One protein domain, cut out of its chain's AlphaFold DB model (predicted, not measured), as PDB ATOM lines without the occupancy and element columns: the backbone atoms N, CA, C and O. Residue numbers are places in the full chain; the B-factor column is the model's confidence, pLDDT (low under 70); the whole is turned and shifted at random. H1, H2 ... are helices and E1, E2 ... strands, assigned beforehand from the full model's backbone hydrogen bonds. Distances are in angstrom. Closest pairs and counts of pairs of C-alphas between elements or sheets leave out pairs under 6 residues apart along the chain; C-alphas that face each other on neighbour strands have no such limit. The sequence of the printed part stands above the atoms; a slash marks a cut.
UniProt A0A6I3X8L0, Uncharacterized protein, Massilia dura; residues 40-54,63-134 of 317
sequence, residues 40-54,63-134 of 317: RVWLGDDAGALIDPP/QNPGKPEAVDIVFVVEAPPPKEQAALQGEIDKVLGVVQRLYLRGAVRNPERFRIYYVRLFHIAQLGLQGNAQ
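What this domain is: This is residues 40 to 54 and 63 to 134 of the 317 residues of an uncharacterized protein of Massilia dura (UniProt A0A6I3X8L0). Look first for a small two-stranded ribbon, E1 and E2, which packs on one side of a long helical hairpin, H1 and H2. The two helices lie side by side, and the strands run nearly along them; E2 comes near both helices, E1 near H2. The printed part has 87 residues with two named strands and two named helices, in the order E1, E2, H1, H2; the sheet E1 - E2 is antiparallel and the class is mixed, helices and strands. The whole is compact, with a radius of gyration of the C-alphas of 12.8 A, and spans 39 by 26 by 19 A, only just elongated.

How they stand to each other: Start at the sheet, where E1, residues 40 to 44, and E2, residues 72 to 77, are antiparallel neighbours at 151 degrees. Look at N 40 and O 76, 2.8 A apart, and at N 74 and O 42, also 2.8 A, both within hydrogen-bond range. Go outward to H2, residues 111 to 129: its closest C-alphas to E1 are those of Gln 126 and Val 41, 6.1 A apart, and to E2 those of Phe 122 and Ile 73, 6.9 A. For H1, residues 83 to 103, the closest C-alphas to E2 are those of Leu 96 and Asp 72, 7.7 A, while E1 and H1 are apart. H1 and H2 form a helical hairpin: they touch, closest at the C-alphas of Tyr 103 and Phe 114, 5.5 A, at a shallow tilt of 5 degrees, opposite ways. In H1 every O i to N i+4 pair is within hydrogen-bond range, in H2 13 of 15.

Where its parts are: Find C-alpha 40 at (30.902, 28.009, 7.083), where E1 begins its 12.5 A; E2 measures 16.2 A. From C-alpha 83 at (43.146, 24.967, -2.958) H1 runs 30.4 A, and H2 runs 25.8 A to C-alpha 129 at (34.138, 22.622, 3.437).

The domain as a whole: The C-alphas farthest apart, of Ala 107 and Asn 132, are 39.8 A apart. Residues 55 to 62 are not printed, and C-alphas 54 and 63 stand 10.2 A apart across this cut, in the link from E1 to E2. The link E2 to H1 is tight, and H1 to H2 short. Mean pLDDT of the printed part is 89.0; residues 106 to 107 are under 70.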
ATOM      1  N   ARG A  40      32.197  28.272   6.476       89.62
ATOM      2  CA  ARG A  40      30.902  28.009   7.083       89.62
ATOM      3  C   ARG A  40      29.831  28.052   6.000       89.62
ATOM      4  O   ARG A  40      29.752  29.018   5.241       89.62
ATOM      5  N   VAL A  41      29.024  26.998   5.928       90.38
ATOM      6  CA  VAL A  41      27.983  26.834   4.909       90.38
ATOM      7  C   VAL A  41      26.630  27.232   5.497       90.38
ATOM      8  O   VAL A  41      26.272  26.793   6.593       90.38
ATOM      9  N   TRP A  42      25.887  28.066   4.772       90.44
ATOM     10  CA  TRP A  42      24.571  28.555   5.174       90.44
ATOM     11  C   TRP A  42      23.532  28.417   4.066       90.44
ATOM     12  O   TRP A  42      23.860  28.391   2.880       90.44
ATOM     13  N   LEU A  43      22.262  28.361   4.466       91.88
ATOM     14  CA  LEU A  43      21.127  28.461   3.554       91.88
ATOM     15  C   LEU A  43      20.938  29.916   3.115       91.88
ATOM     16  O   LEU A  43      20.930  30.819   3.951       91.88
ATOM     17  N   GLY A  44      20.759  30.121   1.813       89.94
ATOM     18  CA  GLY A  44      20.426  31.409   1.214       89.94
ATOM     19  C   GLY A  44      19.050  31.408   0.551       89.94
ATOM     20  O   GLY A  44      18.586  30.374   0.048       89.94
ATOM     21  N   ASP A  45      18.398  32.567   0.543       89.56
ATOM     22  CA  ASP A  45      17.217  32.831  -0.279       89.56
ATOM     23  C   ASP A  45      17.596  33.250  -1.719       89.56
ATOM     24  O   ASP A  45      18.767  33.255  -2.096       89.56
ATOM     25  N   ASP A  46      16.611  33.593  -2.561       85.31
ATOM     26  CA  ASP A  46      16.852  33.968  -3.972       85.31
ATOM     27  C   ASP A  46      17.607  35.305  -4.119       85.31
ATOM     28  O   ASP A  46      18.146  35.602  -5.185       85.31
ATOM     29  N   ALA A  47      17.660  36.113  -3.053       84.88
ATOM     30  CA  ALA A  47      18.434  37.347  -2.984       84.88
ATOM     31  C   ALA A  47      19.848  37.126  -2.409       84.88
ATOM     32  O   ALA A  47      20.619  38.083  -2.316       84.88
ATOM     33  N   GLY A  48      20.193  35.889  -2.034       82.06
ATOM     34  CA  GLY A  48      21.448  35.547  -1.368       82.06
ATOM     35  C   GLY A  48      21.485  35.953   0.109       82.06
ATOM     36  O   GLY A  48      22.560  35.980   0.710       82.06
ATOM     37  N   ALA A  49      20.340  36.291   0.709       87.94
ATOM     38  CA  ALA A  49      20.252  36.585   2.131       87.94
ATOM     39  C   ALA A  49      20.207  35.288   2.946       87.94
ATOM     40  O   ALA A  49      19.619  34.289   2.535       87.94
ATOM     41  N   LEU A  50      20.839  35.310   4.122       87.56
ATOM     42  CA  LEU A  50      20.909  34.156   5.015       87.56
ATOM     43  C   LEU A  50      19.526  33.808   5.575       87.56
ATOM     44  O   LEU A  50      18.843  34.662   6.142       87.56
ATOM     45  N   ILE A  51      19.161  32.533   5.485       85.50
ATOM     46  CA  ILE A  51      17.977  31.972   6.136       85.50
ATOM     47  C   ILE A  51      18.406  31.416   7.490       85.50
ATOM     48  O   ILE A  51      19.348  30.630   7.567       85.50
ATOM     49  N   ASP A  52      17.698  31.820   8.546       82.44
ATOM     50  CA  ASP A  52      18.046  31.539   9.944       82.44
ATOM     51  C   ASP A  52      19.496  31.958  10.276       82.44
ATOM     52  O   ASP A  52      20.343  31.100  10.549       82.44
ATOM     53  N   PRO A  53      19.823  33.267  10.228       76.50
ATOM     54  CA  PRO A  53      21.166  33.739  10.546       76.50
ATOM     55  C   PRO A  53      21.577  33.341  11.977       76.50
ATOM     56  O   PRO A  53      20.711  33.124  12.831       76.50
ATOM     57  N   PRO A  54      22.890  33.247  12.259       71.94
ATOM     58  CA  PRO A  54      23.368  32.932  13.601       71.94
ATOM     59  C   PRO A  54      22.828  33.948  14.614       71.94
ATOM     60  O   PRO A  54      22.815  35.149  14.341       71.94
ATOM     61  N   GLN A  63      19.997  24.155  10.563       83.31
ATOM     62  CA  GLN A  63      19.670  24.521   9.190       83.31
ATOM     63  C   GLN A  63      18.897  23.384   8.518       83.31
ATOM     64  O   GLN A  63      19.386  22.258   8.417       83.31
ATOM     65  N   ASN A  64      17.689  23.685   8.042       86.75
ATOM     66  CA  ASN A  64      16.866  22.738   7.299       86.75
ATOM     67  C   ASN A  64      16.868  23.088   5.797       86.75
ATOM     68  O   ASN A  64      16.062  23.922   5.372       86.75
ATOM     69  N   PRO A  65      17.697  22.424   4.964       87.50
ATOM     70  CA  PRO A  65      17.721  22.649   3.517       87.50
ATOM     71  C   PRO A  65      16.429  22.194   2.821       87.50
ATOM     72  O   PRO A  65      16.283  22.380   1.617       87.50
ATOM     73  N   GLY A  66      15.486  21.582   3.543       87.75
ATOM     74  CA  GLY A  66      14.139  21.251   3.082       87.75
ATOM     75  C   GLY A  66      13.202  22.456   2.945       87.75
ATOM     76  O   GLY A  66      12.163  22.338   2.293       87.75
ATOM     77  N   LYS A  67      13.536  23.603   3.552       88.00
ATOM     78  CA  LYS A  67      12.669  24.789   3.565       88.00
ATOM     79  C   LYS A  67      12.438  25.339   2.152       88.00
ATOM     80  O   LYS A  67      13.398  25.463   1.396       88.00
ATOM     81  N   PRO A  68      11.199  25.721   1.788       86.19
ATOM     82  CA  PRO A  68      10.881  26.190   0.439       86.19
ATOM     83  C   PRO A  68      11.619  27.480   0.059       86.19
ATOM     84  O   PRO A  68      11.961  27.641  -1.108       86.19
ATOM     85  N   GLU A  69      11.905  28.350   1.030       88.81
ATOM     86  CA  GLU A  69      12.670  29.591   0.835       88.81
ATOM     87  C   GLU A  69      14.168  29.367   0.576       88.81
ATOM     88  O   GLU A  69      14.806  30.215  -0.039       88.81
ATOM     89  N   ALA A  70      14.717  28.213   0.970       90.50
ATOM     90  CA  ALA A  70      16.121  27.884   0.759       90.50
ATOM     91  C   ALA A  70      16.357  27.512  -0.703       90.50
ATOM     92  O   ALA A  70      15.951  26.437  -1.149       90.50
ATOM     93  N   VAL A  71      16.978  28.404  -1.461       90.88
ATOM     94  CA  VAL A  71      17.242  28.202  -2.893       90.88
ATOM     95  C   VAL A  71      18.701  28.419  -3.260       90.88
ATOM     96  O   VAL A  71      19.101  28.036  -4.359       90.88
ATOM     97  N   ASP A  72      19.499  28.961  -2.342       92.69
ATOM     98  CA  ASP A  72      20.914  29.235  -2.538       92.69
ATOM     99  C   ASP A  72      21.773  28.675  -1.396       92.69
ATOM    100  O   ASP A  72      21.253  28.279  -0.345       92.69
ATOM    101  N   ILE A  73      23.083  28.580  -1.619       92.88
ATOM    102  CA  ILE A  73      24.060  28.170  -0.605       92.88
ATOM    103  C   ILE A  73      25.047  29.318  -0.423       92.88
ATOM    104  O   ILE A  73      25.747  29.699  -1.354       92.88
ATOM    105  N   VAL A  74      25.123  29.856   0.792       91.75
ATOM    106  CA  VAL A  74      26.023  30.962   1.123       91.75
ATOM    107  C   VAL A  74      27.271  30.411   1.804       91.75
ATOM    108  O   VAL A  74      27.197  29.768   2.854       91.75
ATOM    109  N   PHE A  75      28.431  30.681   1.210       91.88
ATOM    110  CA  PHE A  75      29.735  30.270   1.724       91.88
ATOM    111  C   PHE A  75      30.405  31.443   2.441       91.88
ATOM    112  O   PHE A  75      30.778  32.436   1.819       91.88
ATOM    113  N   VAL A  76      30.585  31.329   3.756       89.88
ATOM    114  CA  VAL A  76      31.293  32.327   4.569       89.88
ATOM    115  C   VAL A  76      32.705  31.824   4.835       89.88
ATOM    116  O   VAL A  76      32.882  30.774   5.444       89.88
ATOM    117  N   VAL A  77      33.716  32.557   4.372       90.69
ATOM    118  CA  VAL A  77      35.128  32.197   4.564       90.69
ATOM    119  C   VAL A  77      35.554  32.539   5.993       90.69
ATOM    120  O   VAL A  77      35.487  33.697   6.395       90.69
ATOM    121  N   GLU A  78      36.008  31.544   6.754       87.62
ATOM    122  CA  GLU A  78      36.503  31.716   8.130       87.62
ATOM    123  C   GLU A  78      38.030  31.717   8.209       87.62
ATOM    124  O   GLU A  78      38.620  32.355   9.080       87.62
ATOM    125  N   ALA A  79      38.677  31.014   7.281       87.44
ATOM    126  CA  ALA A  79      40.124  30.914   7.178       87.44
ATOM    127  C   ALA A  79      40.546  30.908   5.701       87.44
ATOM    128  O   ALA A  79      39.721  30.623   4.834       87.44
ATOM    129  N   PRO A  80      41.818  31.203   5.375       88.19
ATOM    130  CA  PRO A  80      42.316  31.083   4.008       88.19
ATOM    131  C   PRO A  80      42.065  29.667   3.461       88.19
ATOM    132  O   PRO A  80      42.599  28.703   4.018       88.19
ATOM    133  N   PRO A  81      41.253  29.509   2.399       88.38
ATOM    134  CA  PRO A  81      40.820  28.194   1.973       88.38
ATOM    135  C   PRO A  81      41.947  27.429   1.276       88.38
ATOM    136  O   PRO A  81      42.580  27.963   0.358       88.38
ATOM    137  N   PRO A  82      42.183  26.159   1.651       90.56
ATOM    138  CA  PRO A  82      43.022  25.268   0.868       90.56
ATOM    139  C   PRO A  82      42.523  25.187  -0.575       90.56
ATOM    140  O   PRO A  82      41.318  25.245  -0.838       90.56
ATOM    141  N   LYS A  83      43.450  25.001  -1.519       89.81
ATOM    142  CA  LYS A  83      43.146  24.967  -2.958       89.81
ATOM    143  C   LYS A  83      42.041  23.964  -3.307       89.81
ATOM    144  O   LYS A  83      41.196  24.261  -4.143       89.81
ATOM    145  N   GLU A  84      42.038  22.806  -2.654       90.00
ATOM    146  CA  GLU A  84      41.036  21.749  -2.843       90.00
ATOM    147  C   GLU A  84      39.638  22.190  -2.396       90.00
ATOM    148  O   GLU A  84      38.674  22.003  -3.133       90.00
ATOM    149  N   GLN A  85      39.523  22.851  -1.238       91.44
ATOM    150  CA  GLN A  85      38.241  23.361  -0.747       91.44
ATOM    151  C   GLN A  85      37.724  24.519  -1.616       91.44
ATOM    152  O   GLN A  85      36.536  24.579  -1.912       91.44
ATOM    153  N   ALA A  86      38.604  25.415  -2.081       91.75
ATOM    154  CA  ALA A  86      38.222  26.479  -3.016       91.75
ATOM    155  C   ALA A  86      37.760  25.929  -4.379       91.75
ATOM    156  O   ALA A  86      36.769  26.401  -4.932       91.75
ATOM    157  N   ALA A  87      38.439  24.907  -4.908       92.38
ATOM    158  CA  ALA A  87      38.024  24.245  -6.143       92.38
ATOM    159  C   ALA A  87      36.667  23.538  -5.985       92.38
ATOM    160  O   ALA A  87      35.803  23.666  -6.850       92.38
ATOM    161  N   LEU A  88      36.463  22.837  -4.864       93.69
ATOM    162  CA  LEU A  88      35.199  22.177  -4.556       93.69
ATOM    163  C   LEU A  88      34.049  23.183  -4.428       93.69
ATOM    164  O   LEU A  88      32.989  22.959  -5.004       93.69
ATOM    165  N   GLN A  89      34.260  24.294  -3.720       94.75
ATOM    166  CA  GLN A  89      33.272  25.366  -3.585       94.75
ATOM    167  C   GLN A  89      32.831  25.890  -4.962       94.75
ATOM    168  O   GLN A  89      31.634  25.943  -5.237       94.75
ATOM    169  N   GLY A  90      33.781  26.172  -5.859       92.56
ATOM    170  CA  GLY A  90      33.471  26.633  -7.213       92.56
ATOM    171  C   GLY A  90      32.686  25.618  -8.055       92.56
ATOM    172  O   GLY A  90      31.784  25.998  -8.806       92.56
ATOM    173  N   GLU A  91      32.977  24.319  -7.933       92.75
ATOM    174  CA  GLU A  91      32.198  23.287  -8.633       92.75
ATOM    175  C   GLU A  91      30.795  23.106  -8.027       92.75
ATOM    176  O   GLU A  91      29.836  22.915  -8.776       92.75
ATOM    177  N   ILE A  92      30.631  23.232  -6.703       95.31
ATOM    178  CA  ILE A  92      29.305  23.216  -6.059       95.31
ATOM    179  C   ILE A  92      28.458  24.391  -6.559       95.31
ATOM    180  O   ILE A  92      27.324  24.163  -6.984       95.31
ATOM    181  N   ASP A  93      29.009  25.608  -6.594       93.38
ATOM    182  CA  ASP A  93      28.331  26.803  -7.125       93.38
ATOM    183  C   ASP A  93      27.870  26.605  -8.565       93.38
ATOM    184  O   ASP A  93      26.743  26.933  -8.949       93.38
ATOM    185  N   LYS A  94      28.744  26.030  -9.389       91.69
ATOM    186  CA  LYS A  94      28.454  25.761 -10.793       91.69
ATOM    187  C   LYS A  94      27.301  24.774 -10.948       91.69
ATOM    188  O   LYS A  94      26.393  25.035 -11.741       91.69
ATOM    189  N   VAL A  95      27.308  23.665 -10.204       93.25
ATOM    190  CA  VAL A  95      26.219  22.674 -10.242       93.25
ATOM    191  C   VAL A  95      24.927  23.274  -9.683       93.25
ATOM    192  O   VAL A  95      23.873  23.126 -10.302       93.25
ATOM    193  N   LEU A  96      24.994  24.023  -8.581       93.44
ATOM    194  CA  LEU A  96      23.845  24.718  -7.999       93.44
ATOM    195  C   LEU A  96      23.211  25.690  -9.003       93.44
ATOM    196  O   LEU A  96      22.004  25.631  -9.244       93.44
ATOM    197  N   GLY A  97      24.021  26.512  -9.668       90.81
ATOM    198  CA  GLY A  97      23.552  27.442 -10.691       90.81
ATOM    199  C   GLY A  97      22.935  26.747 -11.913       90.81
ATOM    200  O   GLY A  97      22.063  27.318 -12.572       90.81
ATOM    201  N   VAL A  98      23.355  25.519 -12.243       89.06
ATOM    202  CA  VAL A  98      22.706  24.685 -13.273       89.06
ATOM    203  C   VAL A  98      21.338  24.206 -12.789       89.06
ATOM    204  O   VAL A  98      20.341  24.409 -13.479       89.06
ATOM    205  N   VAL A  99      21.264  23.643 -11.582       90.50
ATOM    206  CA  VAL A  99      20.028  23.123 -10.973       90.50
ATOM    207  C   VAL A  99      18.981  24.236 -10.788       90.50
ATOM    208  O   VAL A  99      17.817  24.051 -11.150       90.50
ATOM    209  N   GLN A 100      19.381  25.422 -10.315       90.44
ATOM    210  CA  GLN A 100      18.512  26.604 -10.214       90.44
ATOM    211  C   GLN A 100      17.966  27.027 -11.589       90.44
ATOM    212  O   GLN A 100      16.772  27.306 -11.734       90.44
ATOM    213  N   ARG A 101      18.817  27.057 -12.624       87.19
ATOM    214  CA  ARG A 101      18.402  27.429 -13.988       87.19
ATOM    215  C   ARG A 101      17.468  26.399 -14.617       87.19
ATOM    216  O   ARG A 101      16.508  26.797 -15.270       87.19
ATOM    217  N   LEU A 102      17.701  25.111 -14.382       86.00
ATOM    218  CA  LEU A 102      16.856  24.037 -14.901       86.00
ATOM    219  C   LEU A 102      15.468  24.016 -14.252       86.00
ATOM    220  O   LEU A 102      14.475  23.873 -14.963       86.00
ATOM    221  N   TYR A 103      15.392  24.177 -12.928       88.31
ATOM    222  CA  TYR A 103      14.172  23.861 -12.179       88.31
ATOM    223  C   TYR A 103      13.451  25.060 -11.547       88.31
ATOM    224  O   TYR A 103      12.246  24.967 -11.317       88.31
ATOM    225  N   LEU A 104      14.128  26.183 -11.278       85.56
ATOM    226  CA  LEU A 104      13.501  27.376 -10.678       85.56
ATOM    227  C   LEU A 104      13.303  28.509 -11.688       85.56
ATOM    228  O   LEU A 104      12.246  29.144 -11.719       85.56
ATOM    229  N   ARG A 105      14.313  28.756 -12.529       81.81
ATOM    230  CA  ARG A 105      14.339  29.881 -13.483       81.81
ATOM    231  C   ARG A 105      14.028  29.466 -14.929       81.81
ATOM    232  O   ARG A 105      13.935  30.325 -15.799       81.81
ATOM    233  N   GLY A 106      13.863  28.167 -15.182       69.88
ATOM    234  CA  GLY A 106      13.566  27.607 -16.499       69.88
ATOM    235  C   GLY A 106      12.108  27.781 -16.939       69.88
ATOM    236  O   GLY A 106      11.244  28.204 -16.171       69.88
ATOM    237  N   ALA A 107      11.824  27.404 -18.191       63.66
ATOM    238  CA  ALA A 107      10.484  27.492 -18.786       63.66
ATOM    239  C   ALA A 107       9.437  26.605 -18.084       63.66
ATOM    240  O   ALA A 107       8.250  26.923 -18.100       63.66
ATOM    241  N   VAL A 108       9.868  25.502 -17.462       72.44
ATOM    242  CA  VAL A 108       9.020  24.614 -16.657       72.44
ATOM    243  C   VAL A 108       9.587  24.580 -15.244       72.44
ATOM    244  O   VAL A 108      10.651  24.006 -15.018       72.44
ATOM    245  N   ARG A 109       8.888  25.208 -14.295       82.25
ATOM    246  CA  ARG A 109       9.301  25.224 -12.887       82.25
ATOM    247  C   ARG A 109       8.978  23.888 -12.223       82.25
ATOM    248  O   ARG A 109       7.849  23.415 -12.317       82.25
ATOM    249  N   ASN A 110       9.954  23.306 -11.533       86.50
ATOM    250  CA  ASN A 110       9.790  22.081 -10.755       86.50
ATOM    251  C   ASN A 110      10.563  22.184  -9.422       86.50
ATOM    252  O   ASN A 110      11.691  21.693  -9.317       86.50
ATOM    253  N   PRO A 111       9.976  22.833  -8.398       87.25
ATOM    254  CA  PRO A 111      10.641  23.038  -7.111       87.25
ATOM    255  C   PRO A 111      10.915  21.728  -6.354       87.25
ATOM    256  O   PRO A 111      11.837  21.676  -5.543       87.25
ATOM    257  N   GLU A 112      10.169  20.655  -6.632       88.94
ATOM    258  CA  GLU A 112      10.390  19.340  -6.019       88.94
ATOM    259  C   GLU A 112      11.684  18.699  -6.530       88.94
ATOM    260  O   GLU A 112      12.530  18.293  -5.732       88.94
ATOM    261  N   ARG A 113      11.894  18.679  -7.857       88.50
ATOM    262  CA  ARG A 113      13.161  18.207  -8.444       88.50
ATOM    263  C   ARG A 113      14.336  19.070  -8.017       88.50
ATOM    264  O   ARG A 113      15.378  18.524  -7.667       88.50
ATOM    265  N   PHE A 114      14.156  20.392  -7.983       92.44
ATOM    266  CA  PHE A 114      15.160  21.303  -7.430       92.44
ATOM    267  C   PHE A 114      15.593  20.859  -6.026       92.44
ATOM    268  O   PHE A 114      16.787  20.717  -5.766       92.44
ATOM    269  N   ARG A 115      14.623  20.582  -5.142       93.94
ATOM    270  CA  ARG A 115      14.886  20.242  -3.741       93.94
ATOM    271  C   ARG A 115      15.724  18.975  -3.585       93.94
ATOM    272  O   ARG A 115      16.616  18.955  -2.741       93.94
ATOM    273  N   ILE A 116      15.476  17.953  -4.406       92.38
ATOM    274  CA  ILE A 116      16.216  16.680  -4.369       92.38
ATOM    275  C   ILE A 116      17.720  16.910  -4.579       92.38
ATOM    276  O   ILE A 116      18.532  16.406  -3.803       92.38
ATOM    277  N   TYR A 117      18.103  17.696  -5.590       93.19
ATOM    278  CA  TYR A 117      19.517  17.996  -5.841       93.19
ATOM    279  C   TYR A 117      20.066  19.032  -4.857       93.19
ATOM    280  O   TYR A 117      21.169  18.849  -4.351       93.19
ATOM    281  N   TYR A 118      19.297  20.075  -4.531       95.19
ATOM    282  CA  TYR A 118      19.716  21.134  -3.607       95.19
ATOM    283  C   TYR A 118      20.114  20.586  -2.231       95.19
ATOM    284  O   TYR A 118      21.195  20.895  -1.735       95.19
ATOM    285  N   VAL A 119      19.292  19.711  -1.642       95.00
ATOM    286  CA  VAL A 119      19.590  19.097  -0.337       95.00
ATOM    287  C   VAL A 119      20.872  18.257  -0.397       95.00
ATOM    288  O   VAL A 119      21.676  18.296   0.532       95.00
ATOM    289  N   ARG A 120      21.104  17.523  -1.496       95.44
ATOM    290  CA  ARG A 120      22.348  16.754  -1.697       95.44
ATOM    291  C   ARG A 120      23.561  17.683  -1.796       95.44
ATOM    292  O   ARG A 120      24.556  17.432  -1.124       95.44
ATOM    293  N   LEU A 121      23.468  18.760  -2.579       95.88
ATOM    294  CA  LEU A 121      24.543  19.749  -2.738       95.88
ATOM    295  C   LEU A 121      24.888  20.442  -1.418       95.88
ATOM    296  O   LEU A 121      26.064  20.584  -1.097       95.88
ATOM    297  N   PHE A 122      23.878  20.805  -0.627       95.25
ATOM    298  CA  PHE A 122      24.075  21.427   0.679       95.25
ATOM    299  C   PHE A 122      24.836  20.511   1.652       95.25
ATOM    300  O   PHE A 122      25.820  20.930   2.258       95.25
ATOM    301  N   HIS A 123      24.455  19.234   1.755       94.75
ATOM    302  CA  HIS A 123      25.183  18.289   2.609       94.75
ATOM    303  C   HIS A 123      26.604  17.995   2.098       94.75
ATOM    304  O   HIS A 123      27.519  17.821   2.901       94.75
ATOM    305  N   ILE A 124      26.816  17.977   0.777       95.31
ATOM    306  CA  ILE A 124      28.157  17.846   0.182       95.31
ATOM    307  C   ILE A 124      29.027  19.059   0.532       95.31
ATOM    308  O   ILE A 124      30.191  18.887   0.893       95.31
ATOM    309  N   ALA A 125      28.463  20.270   0.488       94.00
ATOM    310  CA  ALA A 125      29.150  21.487   0.907       94.00
ATOM    311  C   ALA A 125      29.566  21.419   2.384       94.00
ATOM    312  O   ALA A 125      30.725  21.676   2.703       94.00
ATOM    313  N   GLN A 126      28.659  21.007   3.276       93.25
ATOM    314  CA  GLN A 126      28.978  20.838   4.697       93.25
ATOM    315  C   GLN A 126      30.090  19.802   4.923       93.25
ATOM    316  O   GLN A 126      31.028  20.069   5.669       93.25
ATOM    317  N   LEU A 127      30.028  18.651   4.243       93.50
ATOM    318  CA  LEU A 127      31.032  17.587   4.359       93.50
ATOM    319  C   LEU A 127      32.420  18.019   3.858       93.50
ATOM    320  O   LEU A 127      33.442  17.658   4.443       93.50
ATOM    321  N   GLY A 128      32.465  18.748   2.744       92.12
ATOM    322  CA  GLY A 128      33.711  19.073   2.055       92.12
ATOM    323  C   GLY A 128      34.397  20.351   2.518       92.12
ATOM    324  O   GLY A 128      35.581  20.519   2.231       92.12
ATOM    325  N   LEU A 129      33.673  21.252   3.191       92.12
ATOM    326  CA  LEU A 129      34.138  22.622   3.437       92.12
ATOM    327  C   LEU A 129      34.073  23.070   4.905       92.12
ATOM    328  O   LEU A 129      34.735  24.052   5.241       92.12
ATOM    329  N   GLN A 130      33.319  22.381   5.773       91.06
ATOM    330  CA  GLN A 130      33.095  22.785   7.168       91.06
ATOM    331  C   GLN A 130      33.636  21.750   8.169       91.06
ATOM    332  O   GLN A 130      33.570  20.543   7.947       91.06
ATOM    333  N   GLY A 131      34.140  22.218   9.318       87.25
ATOM    334  CA  GLY A 131      34.543  21.349  10.431       87.25
ATOM    335  C   GLY A 131      35.725  20.439  10.081       87.25
ATOM    336  O   GLY A 131      36.778  20.927   9.685       87.25
ATOM    337  N   ASN A 132      35.560  19.121  10.226       87.19
ATOM    338  CA  ASN A 132      36.547  18.131   9.773       87.19
ATOM    339  C   ASN A 132      36.328  17.847   8.280       87.19
ATOM    340  O   ASN A 132      35.743  16.823   7.912       87.19
ATOM    341  N   ALA A 133      36.743  18.797   7.445       89.19
ATOM    342  CA  ALA A 133      36.427  18.818   6.028       89.19
ATOM    343  C   ALA A 133      37.100  17.663   5.274       89.19
ATOM    344  O   ALA A 133      38.287  17.382   5.445       89.19
ATOM    345  N   GLN A 134      36.332  17.008   4.403       92.25
ATOM    346  CA  GLN A 134      36.788  15.899   3.561       92.25
ATOM    347  C   GLN A 134      36.554  16.240   2.081       92.25
ATOM    348  O   GLN A 134      35.636  15.690   1.462       92.25
TER     349      GLN A 134